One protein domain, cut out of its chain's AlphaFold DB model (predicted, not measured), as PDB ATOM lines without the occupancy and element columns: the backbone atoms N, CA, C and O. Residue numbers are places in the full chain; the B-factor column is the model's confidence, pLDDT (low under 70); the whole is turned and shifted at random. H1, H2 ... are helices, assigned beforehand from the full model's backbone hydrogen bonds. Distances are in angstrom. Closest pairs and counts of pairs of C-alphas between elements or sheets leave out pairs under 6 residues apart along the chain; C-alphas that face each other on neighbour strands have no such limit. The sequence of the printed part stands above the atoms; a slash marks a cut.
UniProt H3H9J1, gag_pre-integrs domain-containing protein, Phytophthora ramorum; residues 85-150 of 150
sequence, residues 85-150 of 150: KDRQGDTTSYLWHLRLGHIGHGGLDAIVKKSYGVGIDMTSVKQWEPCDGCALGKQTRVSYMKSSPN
ATOM      1  N   LYS A  85     170.177 130.217 203.366       43.31
ATOM      2  CA  LYS A  85     170.525 129.079 204.241       43.31
ATOM      3  C   LYS A  85     169.313 128.443 204.920       43.31
ATOM      4  O   LYS A  85     169.437 127.289 205.299       43.31
ATOM      5  N   ASP A  86     168.140 129.071 204.897       42.84
ATOM      6  CA  ASP A  86     166.882 128.419 205.298       42.84
ATOM      7  C   ASP A  86     166.263 127.539 204.201       42.84
ATOM      8  O   ASP A  86     165.075 127.241 204.217       42.84
ATOM      9  N   ARG A  87     167.049 127.114 203.208       48.91
ATOM     10  CA  ARG A  87     166.594 126.193 202.158       48.91
ATOM     11  C   ARG A  87     167.482 124.964 202.019       48.91
ATOM     12  O   ARG A  87     167.682 124.453 200.917       48.91
ATOM     13  N   GLN A  88     168.010 124.469 203.138       40.91
ATOM     14  CA  GLN A  88     168.476 123.083 203.239       40.91
ATOM     15  C   GLN A  88     167.262 122.151 203.090       40.91
ATOM     16  O   GLN A  88     166.656 121.748 204.071       40.91
ATOM     17  N   GLY A  89     166.869 121.869 201.842       43.97
ATOM     18  CA  GLY A  89     165.773 120.949 201.511       43.97
ATOM     19  C   GLY A  89     164.707 121.482 200.551       43.97
ATOM     20  O   GLY A  89     163.810 120.733 200.178       43.97
ATOM     21  N   ASP A  90     164.793 122.732 200.095       52.09
ATOM     22  CA  ASP A  90     163.725 123.314 199.280       52.09
ATOM     23  C   ASP A  90     163.960 123.093 197.777       52.09
ATOM     24  O   ASP A  90     164.221 124.012 197.006       52.09
ATOM     25  N   THR A  91     163.734 121.865 197.322       55.12
ATOM     26  CA  THR A  91     162.982 121.626 196.074       55.12
ATOM     27  C   THR A  91     161.483 121.867 196.312       55.12
ATOM     28  O   THR A  91     160.632 121.208 195.710       55.12
ATOM     29  N   THR A  92     161.131 122.800 197.207       70.06
ATOM     30  CA  THR A  92     159.746 123.139 197.492       70.06
ATOM     31  C   THR A  92     159.127 123.656 196.222       70.06
ATOM     32  O   THR A  92     159.648 124.514 195.511       70.06
ATOM     33  N   SER A  93     157.975 123.101 195.929       80.44
ATOM     34  CA  SER A  93     157.106 123.469 194.823       80.44
ATOM     35  C   SER A  93     156.899 124.974 194.714       80.44
ATOM     36  O   SER A  93     156.757 125.489 193.613       80.44
ATOM     37  N   TYR A  94     156.990 125.687 195.839       83.75
ATOM     38  CA  TYR A  94     156.966 127.139 195.892       83.75
ATOM     39  C   TYR A  94     158.096 127.818 195.099       83.75
ATOM     40  O   TYR A  94     157.868 128.810 194.412       83.75
ATOM     41  N   LEU A  95     159.322 127.291 195.119       82.44
ATOM     42  CA  LEU A  95     160.394 127.841 194.286       82.44
ATOM     43  C   LEU A  95     160.123 127.639 192.797       82.44
ATOM     44  O   LEU A  95     160.374 128.540 191.995       82.44
ATOM     45  N   TRP A  96     159.608 126.469 192.425       84.69
ATOM     46  CA  TRP A  96     159.231 126.189 191.043       84.69
ATOM     47  C   TRP A  96     158.023 127.016 190.599       84.69
ATOM     48  O   TRP A  96     158.021 127.511 189.474       84.69
ATOM     49  N   HIS A  97     157.074 127.269 191.501       87.50
ATOM     50  CA  HIS A  97     155.991 128.229 191.322       87.50
ATOM     51  C   HIS A  97     156.524 129.604 190.903       87.50
ATOM     52  O   HIS A  97     156.106 130.125 189.873       87.50
ATOM     53  N   LEU A  98     157.496 130.159 191.638       87.25
ATOM     54  CA  LEU A  98     158.082 131.467 191.322       87.25
ATOM     55  C   LEU A  98     158.871 131.452 190.000       87.25
ATOM     56  O   LEU A  98     158.697 132.340 189.167       87.25
ATOM     57  N   ARG A  99     159.717 130.437 189.776       86.31
ATOM     58  CA  ARG A  99     160.582 130.339 188.580       86.31
ATOM     59  C   ARG A  99     159.808 130.193 187.273       86.31
ATOM     60  O   ARG A  99     160.280 130.658 186.242       86.31
ATOM     61  N   LEU A 100     158.645 129.549 187.316       87.00
ATOM     62  CA  LEU A 100     157.798 129.293 186.149       87.00
ATOM     63  C   LEU A 100     156.702 130.356 185.975       87.00
ATOM     64  O   LEU A 100     155.672 130.087 185.363       87.00
ATOM     65  N   GLY A 101     156.906 131.558 186.522       89.75
ATOM     66  CA  GLY A 101     155.981 132.676 186.335       89.75
ATOM     67  C   GLY A 101     154.680 132.507 187.112       89.75
ATOM     68  O   GLY A 101     153.600 132.716 186.568       89.75
ATOM     69  N   HIS A 102     154.778 132.124 188.386       90.62
ATOM     70  CA  HIS A 102     153.637 131.940 189.282       90.62
ATOM     71  C   HIS A 102     152.654 130.833 188.849       90.62
ATOM     72  O   HIS A 102     151.438 130.927 189.055       90.62
ATOM     73  N   ILE A 103     153.180 129.743 188.277       89.38
ATOM     74  CA  ILE A 103     152.378 128.588 187.852       89.38
ATOM     75  C   ILE A 103     151.610 127.974 189.034       89.38
ATOM     76  O   ILE A 103     152.141 127.830 190.133       89.38
ATOM     77  N   GLY A 104     150.340 127.618 188.839       88.69
ATOM     78  CA  GLY A 104     149.543 126.981 189.896       88.69
ATOM     79  C   GLY A 104     150.005 125.554 190.214       88.69
ATOM     80  O   GLY A 104     150.696 124.930 189.407       88.69
ATOM     81  N   HIS A 105     149.553 125.007 191.346       87.06
ATOM     82  CA  HIS A 105     149.853 123.630 191.771       87.06
ATOM     83  C   HIS A 105     149.558 122.599 190.685       87.06
ATOM     84  O   HIS A 105     150.418 121.783 190.385       87.06
ATOM     85  N   GLY A 106     148.392 122.681 190.035       88.25
ATOM     86  CA  GLY A 106     148.027 121.751 188.960       88.25
ATOM     87  C   GLY A 106     148.926 121.852 187.723       88.25
ATOM     88  O   GLY A 106     149.206 120.849 187.076       88.25
ATOM     89  N   GLY A 107     149.427 123.051 187.408       89.25
ATOM     90  CA  GLY A 107     150.369 123.235 186.302       89.25
ATOM     91  C   GLY A 107     151.741 122.646 186.625       89.25
ATOM     92  O   GLY A 107     152.338 121.977 185.785       89.25
ATOM     93  N   LEU A 108     152.209 122.839 187.860       89.38
ATOM     94  CA  LEU A 108     153.455 122.240 188.323       89.38
ATOM     95  C   LEU A 108     153.356 120.706 188.394       89.38
ATOM     96  O   LEU A 108     154.254 120.021 187.913       89.38
ATOM     97  N   ASP A 109     152.242 120.173 188.901       87.56
ATOM     98  CA  ASP A 109     151.939 118.737 188.923       87.56
ATOM     99  C   ASP A 109     151.923 118.133 187.508       87.56
ATOM    100  O   ASP A 109     152.502 117.074 187.273       87.56
ATOM    101  N   ALA A 110     151.351 118.833 186.524       89.44
ATOM    102  CA  ALA A 110     151.343 118.378 185.135       89.44
ATOM    103  C   ALA A 110     152.745 118.336 184.501       89.44
ATOM    104  O   ALA A 110     153.048 117.392 183.770       89.44
ATOM    105  N   ILE A 111     153.602 119.331 184.768       88.75
ATOM    106  CA  ILE A 111     155.003 119.353 184.297       88.75
ATOM    107  C   ILE A 111     155.768 118.156 184.854       88.75
ATOM    108  O   ILE A 111     156.531 117.504 184.141       88.75
ATOM    109  N   VAL A 112     155.535 117.879 186.132       86.44
ATOM    110  CA  VAL A 112     156.179 116.818 186.888       86.44
ATOM    111  C   VAL A 112     155.723 115.450 186.373       86.44
ATOM    112  O   VAL A 112     156.555 114.702 185.865       86.44
ATOM    113  N   LYS A 113     154.412 115.176 186.327       86.69
ATOM    114  CA  LYS A 113     153.840 113.915 185.805       86.69
ATOM    115  C   LYS A 113     154.212 113.603 184.359       86.69
ATOM    116  O   LYS A 113     154.318 112.437 183.999       86.69
ATOM    117  N   LYS A 114     154.385 114.628 183.521       88.25
ATOM    118  CA  LYS A 114     154.784 114.470 182.113       88.25
ATOM    119  C   LYS A 114     156.302 114.467 181.909       88.25
ATOM    120  O   LYS A 114     156.753 114.405 180.770       88.25
ATOM    121  N   SER A 115     157.081 114.553 182.988       82.25
ATOM    122  CA  SER A 115     158.548 114.583 182.962       82.25
ATOM    123  C   SER A 115     159.127 115.690 182.069       82.25
ATOM    124  O   SER A 115     160.159 115.514 181.431       82.25
ATOM    125  N   TYR A 116     158.473 116.853 182.032       85.38
ATOM    126  CA  TYR A 116     158.912 118.000 181.226       85.38
ATOM    127  C   TYR A 116     159.983 118.862 181.909       85.38
ATOM    128  O   TYR A 116     160.582 119.719 181.263       85.38
ATOM    129  N   GLY A 117     160.226 118.664 183.207       74.06
ATOM    130  CA  GLY A 117     161.219 119.412 183.977       74.06
ATOM    131  C   GLY A 117     162.382 118.535 184.429       74.06
ATOM    132  O   GLY A 117     162.181 117.560 185.147       74.06
ATOM    133  N   VAL A 118     163.610 118.914 184.068       73.06
ATOM    134  CA  VAL A 118     164.828 118.297 184.614       73.06
ATOM    135  C   VAL A 118     165.134 118.927 185.976       73.06
ATOM    136  O   VAL A 118     165.222 120.149 186.092       73.06
ATOM    137  N   GLY A 119     165.295 118.100 187.013       72.44
ATOM    138  CA  GLY A 119     165.612 118.560 188.372       72.44
ATOM    139  C   GLY A 119     164.408 119.001 189.214       72.44
ATOM    140  O   GLY A 119     164.602 119.586 190.281       72.44
ATOM    141  N   ILE A 120     163.179 118.726 188.761       76.31
ATOM    142  CA  ILE A 120     161.972 118.824 189.591       76.31
ATOM    143  C   ILE A 120     161.684 117.428 190.142       76.31
ATOM    144  O   ILE A 120     161.430 116.502 189.375       76.31
ATOM    145  N   ASP A 121     161.765 117.269 191.457       69.12
ATOM    146  CA  ASP A 121     161.495 115.987 192.100       69.12
ATOM    147  C   ASP A 121     159.978 115.745 192.171       69.12
ATOM    148  O   ASP A 121     159.210 116.556 192.690       69.12
ATOM    149  N   MET A 122     159.545 114.606 191.631       62.34
ATOM    150  CA  MET A 122     158.145 114.187 191.587       62.34
ATOM    151  C   MET A 122     157.541 114.012 192.986       62.34
ATOM    152  O   MET A 122     156.346 114.221 193.181       62.34
ATOM    153  N   THR A 123     158.374 113.681 193.973       63.41
ATOM    154  CA  THR A 123     157.977 113.531 195.378       63.41
ATOM    155  C   THR A 123     157.982 114.856 196.145       63.41
ATOM    156  O   THR A 123     157.457 114.934 197.258       63.41
ATOM    157  N   SER A 124     158.529 115.924 195.549       62.47
ATOM    158  CA  SER A 124     158.660 117.235 196.186       62.47
ATOM    159  C   SER A 124     157.532 118.206 195.844       62.47
ATOM    160  O   SER A 124     157.558 119.340 196.334       62.47
ATOM    161  N   VAL A 125     156.529 117.791 195.048       67.44
ATOM    162  CA  VAL A 125     155.325 118.600 194.792       67.44
ATOM    163  C   VAL A 125     154.427 118.625 196.034       67.44
ATOM    164  O   VAL A 125     153.483 117.855 196.167       67.44
ATOM    165  N   LYS A 126     154.746 119.510 196.974       72.19
ATOM    166  CA  LYS A 126     153.971 119.800 198.176       72.19
ATOM    167  C   LYS A 126     153.082 121.016 197.949       72.19
ATOM    168  O   LYS A 126     153.412 121.924 197.186       72.19
ATOM    169  N   GLN A 127     151.951 121.047 198.647       75.38
ATOM    170  CA  GLN A 127     151.173 122.274 198.797       75.38
ATOM    171  C   GLN A 127     152.055 123.370 199.419       75.38
ATOM    172  O   GLN A 127     152.978 123.086 200.184       75.38
ATOM    173  N   TRP A 128     151.783 124.617 199.046       82.00
ATOM    174  CA  TRP A 128     152.493 125.795 199.532       82.00
ATOM    175  C   TRP A 128     151.477 126.864 199.907       82.00
ATOM    176  O   TRP A 128     150.386 126.899 199.332       82.00
ATOM    177  N   GLU A 129     151.860 127.718 200.852       82.19
ATOM    178  CA  GLU A 129     151.025 128.822 201.320       82.19
ATOM    179  C   GLU A 129     150.626 129.765 200.177       82.19
ATOM    180  O   GLU A 129     151.400 129.948 199.232       82.19
ATOM    181  N   PRO A 130     149.442 130.395 200.232       81.88
ATOM    182  CA  PRO A 130     148.998 131.323 199.201       81.88
ATOM    183  C   PRO A 130     150.059 132.382 198.871       81.88
ATOM    184  O   PRO A 130     150.588 133.065 199.740       81.88
ATOM    185  N   CYS A 131     150.374 132.522 197.582       87.88
ATOM    186  CA  CYS A 131     151.285 133.560 197.112       87.88
ATOM    187  C   CYS A 131     150.538 134.897 197.024       87.88
ATOM    188  O   CYS A 131     149.625 135.020 196.206       87.88
ATOM    189  N   ASP A 132     150.974 135.906 197.780       86.12
ATOM    190  CA  ASP A 132     150.375 137.253 197.771       86.12
ATOM    191  C   ASP A 132     150.273 137.841 196.358       86.12
ATOM    192  O   ASP A 132     149.222 138.338 195.952       86.12
ATOM    193  N   GLY A 133     151.336 137.712 195.557       85.88
ATOM    194  CA  GLY A 133     151.346 138.186 194.169       85.88
ATOM    195  C   GLY A 133     150.293 137.496 193.296       85.88
ATOM    196  O   GLY A 133     149.664 138.135 192.454       85.88
ATOM    197  N   CYS A 134     150.036 136.206 193.534       88.62
ATOM    198  CA  CYS A 134     148.957 135.490 192.854       88.62
ATOM    199  C   CYS A 134     147.582 135.912 193.345       88.62
ATOM    200  O   CYS A 134     146.677 136.034 192.526       88.62
ATOM    201  N   ALA A 135     147.413 136.093 194.654       87.12
ATOM    202  CA  ALA A 135     146.141 136.486 195.243       87.12
ATOM    203  C   ALA A 135     145.702 137.854 194.708       87.12
ATOM    204  O   ALA A 135     144.585 137.989 194.212       87.12
ATOM    205  N   LEU A 136     146.615 138.828 194.703       86.12
ATOM    206  CA  LEU A 136     146.374 140.161 194.153       86.12
ATOM    207  C   LEU A 136     146.168 140.127 192.631       86.12
ATOM    208  O   LEU A 136     145.279 140.796 192.113       86.12
ATOM    209  N   GLY A 137     146.956 139.329 191.906       83.88
ATOM    210  CA  GLY A 137     146.877 139.251 190.444       83.88
ATOM    211  C   GLY A 137     145.654 138.496 189.908       83.88
ATOM    212  O   GLY A 137     145.195 138.783 188.806       83.88
ATOM    213  N   LYS A 138     145.122 137.530 190.669       82.25
ATOM    214  CA  LYS A 138     143.959 136.703 190.287       82.25
ATOM    215  C   LYS A 138     142.657 137.151 190.945       82.25
ATOM    216  O   LYS A 138     141.636 136.489 190.765       82.25
ATOM    217  N   GLN A 139     142.673 138.248 191.698       80.94
ATOM    218  CA  GLN A 139     141.466 138.788 192.304       80.94
ATOM    219  C   GLN A 139     140.470 139.177 191.205       80.94
ATOM    220  O   GLN A 139     140.723 140.057 190.381       80.94
ATOM    221  N   THR A 140     139.312 138.521 191.187       79.50
ATOM    222  CA  THR A 140     138.214 138.912 190.304       79.50
ATOM    223  C   THR A 140     137.679 140.265 190.748       79.50
ATOM    224  O   THR A 140     137.345 140.447 191.922       79.50
ATOM    225  N   ARG A 141     137.567 141.215 189.814       79.06
ATOM    226  CA  ARG A 141     136.853 142.468 190.076       79.06
ATOM    227  C   ARG A 141     135.412 142.141 190.451       79.06
ATOM    228  O   ARG A 141     134.747 141.388 189.740       79.06
ATOM    229  N   VAL A 142     134.936 142.715 191.552       79.44
ATOM    230  CA  VAL A 142     133.511 142.673 191.890       79.44
ATOM    231  C   VAL A 142     132.705 143.306 190.759       79.44
ATOM    232  O   VAL A 142     133.125 144.301 190.163       79.44
ATOM    233  N   SER A 143     131.555 142.713 190.440       79.06
ATOM    234  CA  SER A 143     130.629 143.308 189.484       79.06
ATOM    235  C   SER A 143     130.155 144.656 190.013       79.06
ATOM    236  O   SER A 143     129.781 144.760 191.183       79.06
ATOM    237  N   TYR A 144     130.116 145.667 189.150       80.75
ATOM    238  CA  TYR A 144     129.454 146.922 189.484       80.75
ATOM    239  C   TYR A 144     127.988 146.647 189.839       80.75
ATOM    240  O   TYR A 144     127.314 145.863 189.161       80.75
ATOM    241  N   MET A 145     127.497 147.275 190.910       77.94
ATOM    242  CA  MET A 145     126.069 147.253 191.215       77.94
ATOM    243  C   MET A 145     125.320 147.864 190.029       77.94
ATOM    244  O   MET A 145     125.710 148.914 189.521       77.94
ATOM    245  N   LYS A 146     124.256 147.200 189.566       76.31
ATOM    246  CA  LYS A 146     123.477 147.661 188.403       76.31
ATOM    247  C   LYS A 146     122.716 148.969 188.670       76.31
ATOM    248  O   LYS A 146     122.260 149.599 187.724       76.31
ATOM    249  N   SER A 147     122.610 149.385 189.930       75.38
ATOM    250  CA  SER A 147     122.051 150.666 190.360       75.38
ATOM    251  C   SER A 147     122.559 151.013 191.761       75.38
ATOM    252  O   SER A 147     122.830 150.109 192.556       75.38
ATOM    253  N   SER A 148     122.677 152.308 192.063       70.38
ATOM    254  CA  SER A 148     123.012 152.786 193.410       70.38
ATOM    255  C   SER A 148     121.918 152.411 194.418       70.38
ATOM    256  O   SER A 148     120.740 152.438 194.054       70.38
ATOM    257  N   PRO A 149     122.273 152.088 195.675       68.88
ATOM    258  CA  PRO A 149     121.304 152.061 196.762       68.88
ATOM    259  C   PRO A 149     120.796 153.492 196.982       68.88
ATOM    260  O   PRO A 149     121.613 154.406 197.119       68.88
ATOM    261  N   ASN A 150     119.475 153.669 196.943       57.12
ATOM    262  CA  ASN A 150     118.809 154.908 197.361       57.12
ATOM    263  C   ASN A 150     118.978 155.146 198.864       57.12
ATOM    264  O   ASN A 150     118.995 154.140 199.611       57.12
TER     265      ASN A 150
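Overview. This is residues 85 to 150 of the 150 residues of the protein "gag_pre-integrs domain-containing protein" of Phytophthora ramorum (UniProt H3H9J1). With little regular structure, this is a small body of loops and two short helices, H2 and H1, packed about at right angles, from which residues 135 to 150 stick out as a long tail beginning in H3. The printed part has 66 residues, with named helices H1, H2 and H3 in that order and no named strand. It is all helix by class, though 22 residues are in named elements. The whole is extended, radius of gyration of the C-alphas 17.3 A, spanning 59 by 30 by 16 A.

Along the chain. H2, residues 105 to 113, is 12.1 A long and begins at C-alpha 105 (149.853, 123.630, 191.771). H1 is residues 93 to 99, 9.9 A. H3, residues 132 to 137, 8.4 A, ends at C-alpha 137 (146.877, 139.251, 190.444).

Arrangement. H2 and H1 touch, their closest C-alphas, Leu 108 and His 97, 7.2 A apart. Their lines are about perpendicular, at 86 degrees. H3 is apart from both. In H1, H2 and H3 every O i to N i+4 pair is within hydrogen-bond range.

Size, cuts and confidence. The farthest C-alphas, Val 118 and Asn 150, are 60.2 A apart. The printed part has no cut. The link H2 to H3 is long, 18 residues. Residues 85 to 91, 121 to 125 and 149 to 150 have pLDDT under 70.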